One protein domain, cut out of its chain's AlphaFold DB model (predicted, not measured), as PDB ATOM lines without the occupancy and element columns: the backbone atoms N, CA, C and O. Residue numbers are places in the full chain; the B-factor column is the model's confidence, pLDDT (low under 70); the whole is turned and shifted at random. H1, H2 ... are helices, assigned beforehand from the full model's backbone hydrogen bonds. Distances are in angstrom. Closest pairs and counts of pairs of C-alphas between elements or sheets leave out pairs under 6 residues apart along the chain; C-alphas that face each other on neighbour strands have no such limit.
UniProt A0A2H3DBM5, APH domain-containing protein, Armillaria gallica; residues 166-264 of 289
ATOM      1  N   PHE A 166     116.103  87.250 107.733       94.25
ATOM      2  CA  PHE A 166     116.792  85.983 107.919       94.25
ATOM      3  C   PHE A 166     115.930  84.788 107.493       94.25
ATOM      4  O   PHE A 166     114.703  84.820 107.598       94.25
ATOM      5  N   PRO A 167     116.552  83.679 107.053       92.81
ATOM      6  CA  PRO A 167     115.824  82.494 106.593       92.81
ATOM      7  C   PRO A 167     115.287  81.604 107.728       92.81
ATOM      8  O   PRO A 167     114.634  80.598 107.451       92.81
ATOM      9  N   ALA A 168     115.620  81.906 108.985       92.50
ATOM     10  CA  ALA A 168     115.278  81.104 110.156       92.50
ATOM     11  C   ALA A 168     115.285  81.961 111.436       92.50
ATOM     12  O   ALA A 168     115.785  83.082 111.444       92.50
ATOM     13  N   ILE A 169     114.768  81.404 112.528       89.81
ATOM     14  CA  ILE A 169     114.835  81.962 113.882       89.81
ATOM     15  C   ILE A 169     116.071  81.385 114.572       89.81
ATOM     16  O   ILE A 169     116.180  80.168 114.733       89.81
ATOM     17  N   GLY A 170     116.997  82.236 115.000       90.44
ATOM     18  CA  GLY A 170     118.222  81.808 115.666       90.44
ATOM     19  C   GLY A 170     119.081  82.983 116.112       90.44
ATOM     20  O   GLY A 170     118.703  84.140 115.952       90.44
ATOM     21  N   SER A 171     120.248  82.668 116.661       90.94
ATOM     22  CA  SER A 171     121.256  83.652 117.064       90.94
ATOM     23  C   SER A 171     122.329  83.809 115.990       90.94
ATOM     24  O   SER A 171     122.756  82.815 115.406       90.94
ATOM     25  N   LEU A 172     122.806  85.033 115.758       92.81
ATOM     26  CA  LEU A 172     123.896  85.290 114.813       92.81
ATOM     27  C   LEU A 172     125.214  84.659 115.287       92.81
ATOM     28  O   LEU A 172     125.585  84.798 116.453       92.81
ATOM     29  N   LEU A 173     125.915  83.976 114.376       90.31
ATOM     30  CA  LEU A 173     127.205  83.312 114.614       90.31
ATOM     31  C   LEU A 173     128.393  84.025 113.963       90.31
ATOM     32  O   LEU A 173     129.518  83.893 114.444       90.31
ATOM     33  N   ASP A 174     128.152  84.749 112.873       87.94
ATOM     34  CA  ASP A 174     129.158  85.529 112.161       87.94
ATOM     35  C   ASP A 174     128.584  86.836 111.593       87.94
ATOM     36  O   ASP A 174     127.382  87.106 111.653       87.94
ATOM     37  N   ASP A 175     129.478  87.663 111.055       83.25
ATOM     38  CA  ASP A 175     129.159  88.952 110.439       83.25
ATOM     39  C   ASP A 175     128.488  88.827 109.057       83.25
ATOM     40  O   ASP A 175     128.088  89.837 108.481       83.25
ATOM     41  N   GLN A 176     128.333  87.607 108.532       85.00
ATOM     42  CA  GLN A 176     127.660  87.327 107.261       85.00
ATOM     43  C   GLN A 176     126.174  86.997 107.442       85.00
ATOM     44  O   GLN A 176     125.480  86.737 106.460       85.00
ATOM     45  N   GLY A 177     125.670  86.995 108.680       86.56
ATOM     46  CA  GLY A 177     124.274  86.674 108.959       86.56
ATOM     47  C   GLY A 177     124.003  85.177 109.141       86.56
ATOM     48  O   GLY A 177     122.845  84.760 109.083       86.56
ATOM     49  N   THR A 178     125.032  84.344 109.349       91.56
ATOM     50  CA  THR A 178     124.825  82.914 109.613       91.56
ATOM     51  C   THR A 178     124.135  82.721 110.958       91.56
ATOM     52  O   THR A 178     124.569  83.253 111.982       91.56
ATOM     53  N   LEU A 179     123.079  81.907 110.967       92.25
ATOM     54  CA  LEU A 179     122.303  81.613 112.167       92.25
ATOM     55  C   LEU A 179     122.716  80.296 112.821       92.25
ATOM     56  O   LEU A 179     122.925  79.281 112.157       92.25
ATOM     57  N   GLY A 180     122.763  80.326 114.145       89.31
ATOM     58  CA  GLY A 180     122.981  79.191 115.024       89.31
ATOM     59  C   GLY A 180     121.846  79.005 116.028       89.31
ATOM     60  O   GLY A 180     120.785  79.628 115.900       89.31
ATOM     61  N   PRO A 181     122.075  78.160 117.044       86.75
ATOM     62  CA  PRO A 181     121.112  77.920 118.111       86.75
ATOM     63  C   PRO A 181     120.714  79.223 118.798       86.75
ATOM     64  O   PRO A 181     121.575  80.029 119.149       86.75
ATOM     65  N   LEU A 182     119.416  79.424 118.992       84.00
ATOM     66  CA  LEU A 182     118.845  80.578 119.663       84.00
ATOM     67  C   LEU A 182     119.322  80.630 121.120       84.00
ATOM     68  O   LEU A 182     119.102  79.706 121.902       84.00
ATOM     69  N   SER A 183     119.990  81.723 121.472       76.75
ATOM     70  CA  SER A 183     120.510  81.972 122.813       76.75
ATOM     71  C   SER A 183     119.445  82.576 123.735       76.75
ATOM     72  O   SER A 183     118.512  83.247 123.297       76.75
ATOM     73  N   ARG A 184     119.623  82.376 125.045       71.56
ATOM     74  CA  ARG A 184     118.827  82.986 126.118       71.56
ATOM     75  C   ARG A 184     118.785  84.511 125.996       71.56
ATOM     76  O   ARG A 184     119.850  85.134 125.977       71.56
ATOM     77  N   SER A 185     117.595  85.103 126.084       67.00
ATOM     78  CA  SER A 185     117.370  86.560 126.053       67.00
ATOM     79  C   SER A 185     116.441  87.027 127.191       67.00
ATOM     80  O   SER A 185     116.000  86.201 127.997       67.00
ATOM     81  N   CYS A 186     116.140  88.327 127.288       57.44
ATOM     82  CA  CYS A 186     115.159  88.865 128.243       57.44
ATOM     83  C   CYS A 186     113.749  88.318 127.974       57.44
ATOM     84  O   CYS A 186     113.025  87.979 128.910       57.44
ATOM     85  N   SER A 187     113.393  88.160 126.697       53.06
ATOM     86  CA  SER A 187     112.115  87.570 126.266       53.06
ATOM     87  C   SER A 187     112.099  86.037 126.279       53.06
ATOM     88  O   SER A 187     111.038  85.437 126.444       53.06
ATOM     89  N   TYR A 188     113.264  85.391 126.160       58.06
ATOM     90  CA  TYR A 188     113.400  83.929 126.207       58.06
ATOM     91  C   TYR A 188     114.397  83.484 127.275       58.06
ATOM     92  O   TYR A 188     115.454  82.916 126.972       58.06
ATOM     93  N   PRO A 189     114.081  83.706 128.558       53.44
ATOM     94  CA  PRO A 189     115.043  83.466 129.608       53.44
ATOM     95  C   PRO A 189     115.179  81.954 129.894       53.44
ATOM     96  O   PRO A 189     116.035  81.570 130.679       53.44
ATOM     97  N   SER A 190     114.377  81.066 129.301       53.34
ATOM     98  CA  SER A 190     114.424  79.611 129.533       53.34
ATOM     99  C   SER A 190     115.366  78.844 128.597       53.34
ATOM    100  O   SER A 190     115.617  77.661 128.832       53.34
ATOM    101  N   LEU A 191     115.897  79.481 127.545       57.53
ATOM    102  CA  LEU A 191     116.711  78.809 126.525       57.53
ATOM    103  C   LEU A 191     118.145  78.573 127.014       57.53
ATOM    104  O   LEU A 191     119.039  79.383 126.805       57.53
ATOM    105  N   LEU A 192     118.369  77.445 127.684       55.69
ATOM    106  CA  LEU A 192     119.677  77.018 128.194       55.69
ATOM    107  C   LEU A 192     120.200  75.788 127.436       55.69
ATOM    108  O   LEU A 192     120.696  74.844 128.050       55.69
ATOM    109  N   SER A 193     120.065  75.769 126.108       61.97
ATOM    110  CA  SER A 193     120.547  74.665 125.276       61.97
ATOM    111  C   SER A 193     121.120  75.161 123.952       61.97
ATOM    112  O   SER A 193     120.629  76.121 123.362       61.97
ATOM    113  N   LEU A 194     122.163  74.474 123.484       66.25
ATOM    114  CA  LEU A 194     122.717  74.652 122.142       66.25
ATOM    115  C   LEU A 194     121.925  73.869 121.080       66.25
ATOM    116  O   LEU A 194     122.258  73.951 119.905       66.25
ATOM    117  N   ASP A 195     120.876  73.144 121.470       68.19
ATOM    118  CA  ASP A 195     120.006  72.406 120.546       68.19
ATOM    119  C   ASP A 195     118.770  73.227 120.115       68.19
ATOM    120  O   ASP A 195     117.920  72.757 119.357       68.19
ATOM    121  N   CYS A 196     118.662  74.485 120.556       74.94
ATOM    122  CA  CYS A 196     117.523  75.359 120.279       74.94
ATOM    123  C   CYS A 196     117.612  76.042 118.903       74.94
ATOM    124  O   CYS A 196     117.746  77.258 118.810       74.94
ATOM    125  N   GLY A 197     117.510  75.272 117.821       80.44
ATOM    126  CA  GLY A 197     117.462  75.802 116.455       80.44
ATOM    127  C   GLY A 197     118.830  75.841 115.752       80.44
ATOM    128  O   GLY A 197     119.753  75.139 116.163       80.44
ATOM    129  N   PRO A 198     118.985  76.619 114.663       88.00
ATOM    130  CA  PRO A 198     118.028  77.597 114.144       88.00
ATOM    131  C   PRO A 198     116.750  76.943 113.595       88.00
ATOM    132  O   PRO A 198     116.785  75.865 113.001       88.00
ATOM    133  N   PHE A 199     115.610  77.599 113.786       87.75
ATOM    134  CA  PHE A 199     114.288  77.082 113.433       87.75
ATOM    135  C   PHE A 199     113.802  77.664 112.112       87.75
ATOM    136  O   PHE A 199     113.779  78.876 111.934       87.75
ATOM    137  N   LYS A 200     113.365  76.814 111.182       89.31
ATOM    138  CA  LYS A 200     112.866  77.278 109.875       89.31
ATOM    139  C   LYS A 200     111.449  77.844 109.933       89.31
ATOM    140  O   LYS A 200     111.035  78.508 108.991       89.31
ATOM    141  N   THR A 201     110.708  77.531 110.991       87.44
ATOM    142  CA  THR A 201     109.313  77.934 111.164       87.44
ATOM    143  C   THR A 201     109.068  78.365 112.606       87.44
ATOM    144  O   THR A 201     109.700  77.849 113.535       87.44
ATOM    145  N   THR A 202     108.104  79.261 112.818       84.81
ATOM    146  CA  THR A 202     107.642  79.648 114.160       84.81
ATOM    147  C   THR A 202     107.133  78.426 114.931       84.81
ATOM    148  O   THR A 202     107.341  78.319 116.140       84.81
ATOM    149  N   LYS A 203     106.528  77.451 114.237       81.31
ATOM    150  CA  LYS A 203     106.072  76.190 114.843       81.31
ATOM    151  C   LYS A 203     107.217  75.366 115.430       81.31
ATOM    152  O   LYS A 203     107.024  74.754 116.475       81.31
ATOM    153  N   ASP A 204     108.379  75.358 114.777       78.31
ATOM    154  CA  ASP A 204     109.554  74.624 115.254       78.31
ATOM    155  C   ASP A 204     110.223  75.333 116.439       78.31
ATOM    156  O   ASP A 204     110.736  74.661 117.328       78.31
ATOM    157  N   SER A 205     110.176  76.672 116.491       76.12
ATOM    158  CA  SER A 205     110.681  77.446 117.642       76.12
ATOM    159  C   SER A 205     109.807  77.343 118.898       76.12
ATOM    160  O   SER A 205     110.219  77.737 119.989       76.12
ATOM    161  N   GLY A 206     108.574  76.854 118.745       61.12
ATOM    162  CA  GLY A 206     107.566  76.847 119.792       61.12
ATOM    163  C   GLY A 206     107.856  75.835 120.900       61.12
ATOM    164  O   GLY A 206     107.661  74.640 120.707       61.12
ATOM    165  N   VAL A 207     108.149  76.384 122.084       54.91
ATOM    166  CA  VAL A 207     108.062  75.822 123.452       54.91
ATOM    167  C   VAL A 207     109.402  75.374 124.078       54.91
ATOM    168  O   VAL A 207     110.142  74.599 123.477       54.91
ATOM    169  N   PRO A 208     109.717  75.836 125.314       54.09
ATOM    170  CA  PRO A 208     110.954  75.502 126.021       54.09
ATOM    171  C   PRO A 208     111.133  74.001 126.260       54.09
ATOM    172  O   PRO A 208     110.241  73.310 126.762       54.09
ATOM    173  N   GLU A 209     112.344  73.525 125.980       57.50
ATOM    174  CA  GLU A 209     112.785  72.192 126.359       57.50
ATOM    175  C   GLU A 209     112.933  72.112 127.887       57.50
ATOM    176  O   GLU A 209     113.805  72.726 128.505       57.50
ATOM    177  N   ASN A 210     112.053  71.303 128.474       53.81
ATOM    178  CA  ASN A 210     111.957  70.914 129.879       53.81
ATOM    179  C   ASN A 210     111.085  71.825 130.786       53.81
ATOM    180  O   ASN A 210     111.526  72.876 131.257       53.81
ATOM    181  N   PRO A 211     109.872  71.365 131.154       53.56
ATOM    182  CA  PRO A 211     109.044  71.982 132.193       53.56
ATOM    183  C   PRO A 211     109.734  72.171 133.558       53.56
ATOM    184  O   PRO A 211     109.322  73.029 134.338       53.56
ATOM    185  N   GLU A 212     110.786  71.408 133.862       53.91
ATOM    186  CA  GLU A 212     111.595  71.580 135.077       53.91
ATOM    187  C   GLU A 212     112.491  72.831 134.999       53.91
ATOM    188  O   GLU A 212     112.599  73.570 135.982       53.91
ATOM    189  N   ASN A 213     113.067  73.127 133.824       53.50
ATOM    190  CA  ASN A 213     113.843  74.353 133.586       53.50
ATOM    191  C   ASN A 213     112.950  75.595 133.702       53.50
ATOM    192  O   ASN A 213     113.330  76.588 134.322       53.50
ATOM    193  N   TRP A 214     111.722  75.498 133.185       55.28
ATOM    194  CA  TRP A 214     110.684  76.518 133.333       55.28
ATOM    195  C   TRP A 214     110.353  76.827 134.804       55.28
ATOM    196  O   TRP A 214     110.200  77.990 135.178       55.28
ATOM    197  N   GLN A 215     110.281  75.816 135.675       51.84
ATOM    198  CA  GLN A 215     109.990  76.023 137.097       51.84
ATOM    199  C   GLN A 215     111.147  76.600 137.909       51.84
ATOM    200  O   GLN A 215     110.905  77.450 138.770       51.84
ATOM    201  N   LYS A 216     112.384  76.137 137.673       55.66
ATOM    202  CA  LYS A 216     113.573  76.685 138.349       55.66
ATOM    203  C   LYS A 216     113.641  78.196 138.124       55.66
ATOM    204  O   LYS A 216     113.744  78.964 139.074       55.66
ATOM    205  N   GLN A 217     113.416  78.601 136.882       54.78
ATOM    206  CA  GLN A 217     113.324  79.991 136.480       54.78
ATOM    207  C   GLN A 217     112.140  80.748 137.094       54.78
ATOM    208  O   GLN A 217     112.326  81.853 137.591       54.78
ATOM    209  N   ARG A 218     110.931  80.170 137.114       57.62
ATOM    210  CA  ARG A 218     109.757  80.815 137.731       57.62
ATOM    211  C   ARG A 218     109.953  81.139 139.210       57.62
ATOM    212  O   ARG A 218     109.460  82.163 139.664       57.62
ATOM    213  N   LYS A 219     110.675  80.298 139.958       52.62
ATOM    214  CA  LYS A 219     111.033  80.593 141.357       52.62
ATOM    215  C   LYS A 219     111.993  81.778 141.474       52.62
ATOM    216  O   LYS A 219     111.920  82.511 142.452       52.62
ATOM    217  N   GLU A 220     112.860  81.973 140.485       50.25
ATOM    218  CA  GLU A 220     113.824  83.078 140.430       50.25
ATOM    219  C   GLU A 220     113.188  84.395 139.930       50.25
ATOM    220  O   GLU A 220     113.658  85.470 140.296       50.25
ATOM    221  N   THR A 221     112.101  84.336 139.144       47.38
ATOM    222  CA  THR A 221     111.400  85.505 138.564       47.38
ATOM    223  C   THR A 221     109.990  85.747 139.122       47.38
ATOM    224  O   THR A 221     109.245  86.546 138.556       47.38
ATOM    225  N   ALA A 222     109.607  85.087 140.221       45.03
ATOM    226  CA  ALA A 222     108.246  85.100 140.784       45.03
ATOM    227  C   ALA A 222     107.681  86.508 141.064       45.03
ATOM    228  O   ALA A 222     106.474  86.705 141.033       45.03
ATOM    229  N   ASN A 223     108.543  87.505 141.277       42.81
ATOM    230  CA  ASN A 223     108.138  88.885 141.553       42.81
ATOM    231  C   ASN A 223     107.861  89.731 140.288       42.81
ATOM    232  O   ASN A 223     107.596  90.924 140.419       42.81
ATOM    233  N   LEU A 224     107.980  89.166 139.076       42.44
ATOM    234  CA  LEU A 224     107.988  89.924 137.811       42.44
ATOM    235  C   LEU A 224     106.870  89.551 136.820       42.44
ATOM    236  O   LEU A 224     106.724  90.235 135.809       42.44
ATOM    237  N   SER A 225     106.067  88.508 137.059       42.34
ATOM    238  CA  SER A 225     105.086  88.040 136.066       42.34
ATOM    239  C   SER A 225     103.776  87.561 136.691       42.34
ATOM    240  O   SER A 225     103.744  86.453 137.205       42.34
ATOM    241  N   GLY A 226     102.698  88.342 136.554       43.19
ATOM    242  CA  GLY A 226     101.356  88.058 137.093       43.19
ATOM    243  C   GLY A 226     100.598  86.878 136.454       43.19
ATOM    244  O   GLY A 226      99.509  87.089 135.919       43.19
ATOM    245  N   GLY A 227     101.135  85.650 136.454       56.41
ATOM    246  CA  GLY A 227     100.501  84.506 135.773       56.41
ATOM    247  C   GLY A 227     100.807  83.103 136.323       56.41
ATOM    248  O   GLY A 227     101.958  82.756 136.566       56.41
ATOM    249  N   LEU A 228      99.771  82.244 136.417       51.78
ATOM    250  CA  LEU A 228      99.788  80.825 136.863       51.78
ATOM    251  C   LEU A 228     100.707  80.542 138.077       51.78
ATOM    252  O   LEU A 228     101.354  79.497 138.132       51.78
ATOM    253  N   GLU A 229     100.830  81.487 139.008       53.88
ATOM    254  CA  GLU A 229     101.796  81.436 140.121       53.88
ATOM    255  C   GLU A 229     101.450  80.344 141.146       53.88
ATOM    256  O   GLU A 229     102.340  79.664 141.649       53.88
ATOM    257  N   ASP A 230     100.154  80.089 141.353       58.94
ATOM    258  CA  ASP A 230      99.634  79.081 142.289       58.94
ATOM    259  C   ASP A 230      99.321  77.722 141.629       58.94
ATOM    260  O   ASP A 230      98.678  76.855 142.223       58.94
ATOM    261  N   THR A 231      99.706  77.525 140.363       62.00
ATOM    262  CA  THR A 231      99.284  76.355 139.578       62.00
ATOM    263  C   THR A 231     100.179  75.132 139.835       62.00
ATOM    264  O   THR A 231     101.405  75.242 139.734       62.00
ATOM    265  N   PRO A 232      99.605  73.944 140.124       71.44
ATOM    266  CA  PRO A 232     100.360  72.697 140.238       71.44
ATOM    267  C   PRO A 232     101.240  72.410 139.011       71.44
ATOM    268  O   PRO A 232     100.879  72.723 137.878       71.44
ATOM    269  N   ILE A 233     102.392  71.756 139.225       63.66
ATOM    270  CA  ILE A 233     103.351  71.439 138.149       63.66
ATOM    271  C   ILE A 233     102.713  70.671 136.996       63.66
ATOM    272  O   ILE A 233     102.998  70.958 135.837       63.66
ATOM    273  N   GLU A 234     101.842  69.716 137.310       69.81
ATOM    274  CA  GLU A 234     101.207  68.883 136.297       69.81
ATOM    275  C   GLU A 234     100.230  69.688 135.440       69.81
ATOM    276  O   GLU A 234     100.207  69.508 134.228       69.81
ATOM    277  N   ASP A 235      99.525  70.657 136.026       72.75
ATOM    278  CA  ASP A 235      98.624  71.544 135.286       72.75
ATOM    279  C   ASP A 235      99.410  72.504 134.381       72.75
ATOM    280  O   ASP A 235      99.022  72.741 133.239       72.75
ATOM    281  N   ALA A 236     100.558  73.016 134.841       67.81
ATOM    282  CA  ALA A 236     101.439  73.842 134.012       67.81
ATOM    283  C   ALA A 236     102.058  73.041 132.851       67.81
ATOM    284  O   ALA A 236     102.137  73.538 131.726       67.81
ATOM    285  N   ARG A 237     102.476  71.793 133.107       68.75
ATOM    286  CA  ARG A 237     102.975  70.864 132.081       68.75
ATOM    287  C   ARG A 237     101.902  70.545 131.057       68.75
ATOM    288  O   ARG A 237     102.176  70.584 129.861       68.75
ATOM    289  N   GLU A 238     100.700  70.249 131.529       74.50
ATOM    290  CA  GLU A 238      99.571  69.927 130.675       74.50
ATOM    291  C   GLU A 238      99.154  71.134 129.837       74.50
ATOM    292  O   GLU A 238      98.976  71.003 128.630       74.50
ATOM    293  N   TRP A 239      99.104  72.332 130.425       76.06
ATOM    294  CA  TRP A 239      98.852  73.563 129.680       76.06
ATOM    295  C   TRP A 239      99.904  73.798 128.590       76.06
ATOM    296  O   TRP A 239      99.540  74.059 127.445       76.06
ATOM    297  N   LEU A 240     101.198  73.658 128.912       73.00
ATOM    298  CA  LEU A 240     102.288  73.830 127.941       73.00
ATOM    299  C   LEU A 240     102.191  72.805 126.806       73.00
ATOM    300  O   LEU A 240     102.347  73.161 125.639       73.00
ATOM    301  N   ARG A 241     101.889  71.544 127.137       74.88
ATOM    302  CA  ARG A 241     101.684  70.468 126.160       74.88
ATOM    303  C   ARG A 241     100.497  70.767 125.243       74.88
ATOM    304  O   ARG A 241     100.632  70.664 124.027       74.88
ATOM    305  N   LEU A 242      99.354  71.157 125.806       81.25
ATOM    306  CA  LEU A 242      98.143  71.480 125.049       81.25
ATOM    307  C   LEU A 242      98.335  72.714 124.162       81.25
ATOM    308  O   LEU A 242      97.895  72.714 123.013       81.25
ATOM    309  N   LEU A 243      99.022  73.748 124.661       79.69
ATOM    310  CA  LEU A 243      99.375  74.916 123.859       79.69
ATOM    311  C   LEU A 243     100.276  74.514 122.685       79.69
ATOM    312  O   LEU A 243     100.012  74.925 121.556       79.69
ATOM    313  N   HIS A 244     101.294  73.683 122.932       75.38
ATOM    314  CA  HIS A 244     102.186  73.171 121.888       75.38
ATOM    315  C   HIS A 244     101.425  72.416 120.802       75.38
ATOM    316  O   HIS A 244     101.585  72.682 119.611       75.38
ATOM    317  N   GLU A 245     100.554  71.493 121.204       80.75
ATOM    318  CA  GLU A 245      99.714  70.736 120.274       80.75
ATOM    319  C   GLU A 245      98.787  71.652 119.474       80.75
ATOM    320  O   GLU A 245      98.657  71.483 118.261       80.75
ATOM    321  N   GLY A 246      98.208  72.663 120.127       84.94
ATOM    322  CA  GLY A 246      97.410  73.695 119.475       84.94
ATOM    323  C   GLY A 246      98.198  74.457 118.408       84.94
ATOM    324  O   GLY A 246      97.732  74.561 117.275       84.94
ATOM    325  N   ILE A 247      99.406  74.930 118.735       82.75
ATOM    326  CA  ILE A 247     100.289  75.660 117.807       82.75
ATOM    327  C   ILE A 247     100.696  74.772 116.624       82.75
ATOM    328  O   ILE A 247     100.610  75.197 115.470       82.75
ATOM    329  N   ARG A 248     101.082  73.515 116.878       81.06
ATOM    330  CA  ARG A 248     101.436  72.560 115.812       81.06
ATOM    331  C   ARG A 248     100.251  72.237 114.905       81.06
ATOM    332  O   ARG A 248     100.446  72.069 113.703       81.06
ATOM    333  N   GLY A 249      99.046  72.187 115.471       85.69
ATOM    334  CA  GLY A 249      97.791  71.950 114.760       85.69
ATOM    335  C   GLY A 249      97.250  73.151 113.974       85.69
ATOM    336  O   GLY A 249      96.284  72.985 113.227       85.69
ATOM    337  N   LEU A 250      97.845  74.345 114.102       87.31
ATOM    338  CA  LEU A 250      97.487  75.493 113.265       87.31
ATOM    339  C   LEU A 250      97.711  75.164 111.785       87.31
ATOM    340  O   LEU A 250      98.597  74.391 111.432       87.31
ATOM    341  N   ARG A 251      96.936  75.774 110.886       87.69
ATOM    342  CA  ARG A 251      97.189  75.648 109.442       87.69
ATOM    343  C   ARG A 251      98.525  76.313 109.087       87.69
ATOM    344  O   ARG A 251      98.879  77.329 109.682       87.69
ATOM    345  N   ASP A 252      99.250  75.748 108.127       82.00
ATOM    346  CA  ASP A 252     100.594  76.221 107.753       82.00
ATOM    347  C   ASP A 252     100.599  77.633 107.143       82.00
ATOM    348  O   ASP A 252     101.623  78.296 107.163       82.00
ATOM    349  N   ASP A 253      99.457  78.132 106.660       85.06
ATOM    350  CA  ASP A 253      99.297  79.487 106.113       85.06
ATOM    351  C   ASP A 253      99.027  80.564 107.181       85.06
ATOM    352  O   ASP A 253      98.858  81.742 106.852       85.06
ATOM    353  N   ILE A 254      98.905  80.176 108.456       86.81
ATOM    354  CA  ILE A 254      98.627  81.111 109.555       86.81
ATOM    355  C   ILE A 254      99.903  81.827 110.009       86.81
ATOM    356  O   ILE A 254      99.846  83.026 110.284       86.81
ATOM    357  N   LEU A 255     101.018  81.101 110.087       85.56
ATOM    358  CA  LEU A 255     102.322  81.582 110.555       85.56
ATOM    359  C   LEU A 255     103.304  81.684 109.379       85.56
ATOM    360  O   LEU A 255     103.033  81.143 108.312       85.56
ATOM    361  N   ASP A 256     104.427  82.376 109.583       87.88
ATOM    362  CA  ASP A 256     105.568  82.413 108.647       87.88
ATOM    363  C   ASP A 256     105.198  82.821 107.209       87.88
ATOM    364  O   ASP A 256     105.717  82.294 106.222       87.88
ATOM    365  N   LYS A 257     104.253  83.759 107.077       87.81
ATOM    366  CA  LYS A 257     103.839  84.276 105.771       87.81
ATOM    367  C   LYS A 257     105.015  84.970 105.075       87.81
ATOM    368  O   LYS A 257     105.786  85.641 105.756       87.81
ATOM    369  N   PRO A 258     105.120  84.906 103.734       85.50
ATOM    370  CA  PRO A 258     106.189  85.588 103.000       85.50
ATOM    371  C   PRO A 258     106.278  87.093 103.285       85.50
ATOM    372  O   PRO A 258     107.362  87.660 103.249       85.50
ATOM    373  N   GLU A 259     105.154  87.745 103.594       87.00
ATOM    374  CA  GLU A 259     105.095  89.167 103.955       87.00
ATOM    375  C   GLU A 259     105.499  89.447 105.417       87.00
ATOM    376  O   GLU A 259     105.383  90.576 105.894       87.00
ATOM    377  N   SER A 260     105.903  88.425 106.170       85.69
ATOM    378  CA  SER A 260     106.301  88.492 107.579       85.69
ATOM    379  C   SER A 260     107.592  87.691 107.797       85.69
ATOM    380  O   SER A 260     107.554  86.631 108.426       85.69
ATOM    381  N   PRO A 261     108.726  88.161 107.239       91.62
ATOM    382  CA  PRO A 261     110.011  87.480 107.365       91.62
ATOM    383  C   PRO A 261     110.507  87.467 108.816       91.62
ATOM    384  O   PRO A 261     110.095  88.284 109.645       91.62
ATOM    385  N   PHE A 262     111.438  86.560 109.120       92.88
ATOM    386  CA  PHE A 262     112.185  86.623 110.373       92.88
ATOM    387  C   PHE A 262     113.174  87.778 110.299       92.88
ATOM    388  O   PHE A 262     113.903  87.909 109.321       92.88
ATOM    389  N   VAL A 263     113.189  88.615 111.328       93.50
ATOM    390  CA  VAL A 263     113.960  89.860 111.355       93.50
ATOM    391  C   VAL A 263     114.726  89.988 112.659       93.50
ATOM    392  O   VAL A 263     114.395  89.325 113.646       93.50
ATOM    393  N   LEU A 264     115.739  90.856 112.679       91.25
ATOM    394  CA  LEU A 264     116.442  91.163 113.919       91.25
ATOM    395  C   LEU A 264     115.503  91.909 114.877       91.25
ATOM    396  O   LEU A 264     114.933  92.944 114.533       91.25
TER     397      LEU A 264
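This is residues 166 to 264 of the 289 residues of the protein "APH domain-containing protein" of Armillaria gallica (UniProt A0A2H3DBM5). With little regular structure, this is an open frame of loops with the straight helix H3 along one side, H2 slanting off near its first turns and the single turn H1 near its last. The long loop 166 to 201 makes much of the opposite side, and residues 222 to 227 stick out. The printed part has 99 residues, 30 of them in three named helices, in the order H1, H2, H3, with no named strand: all helix. It is only just loose, close to compact, with a radius of gyration of the C-alphas of 15.2 A and spans of 44 by 32 by 22 A.

H3, residues 233 to 248, is close to but not clearly touching H2, residues 211 to 220; the closest C-alphas, of Pro 211 and Arg 237, are 6.2 A apart. Their lines stand at a steep tilt of 61 degrees, opposite ways. H3 is also close to but not clearly touching H1, residues 202 to 205; the closest C-alphas, of Lys 203 and Arg 248, are 6.0 A apart. H1 and H2 are apart. In H2 and H3 every O i to N i+4 pair is within hydrogen-bond range; H1 is too short for one.

H3 is 22.4 A long, from C-alpha 233 at (103.351, 71.439, 138.149) to C-alpha 248 at (101.436, 72.560, 115.812). H2 is 14.6 A long and H1 5.1 A.

The C-alphas farthest apart, of Gln 176 and Asp 230, are 45.6 A apart. The printed part has no cut. The link H1 to H2 is tight, H2 to H3 long. Confidence is under 70 in residues 185 to 195, 206 to 231, 233 to 234 and 236 to 237.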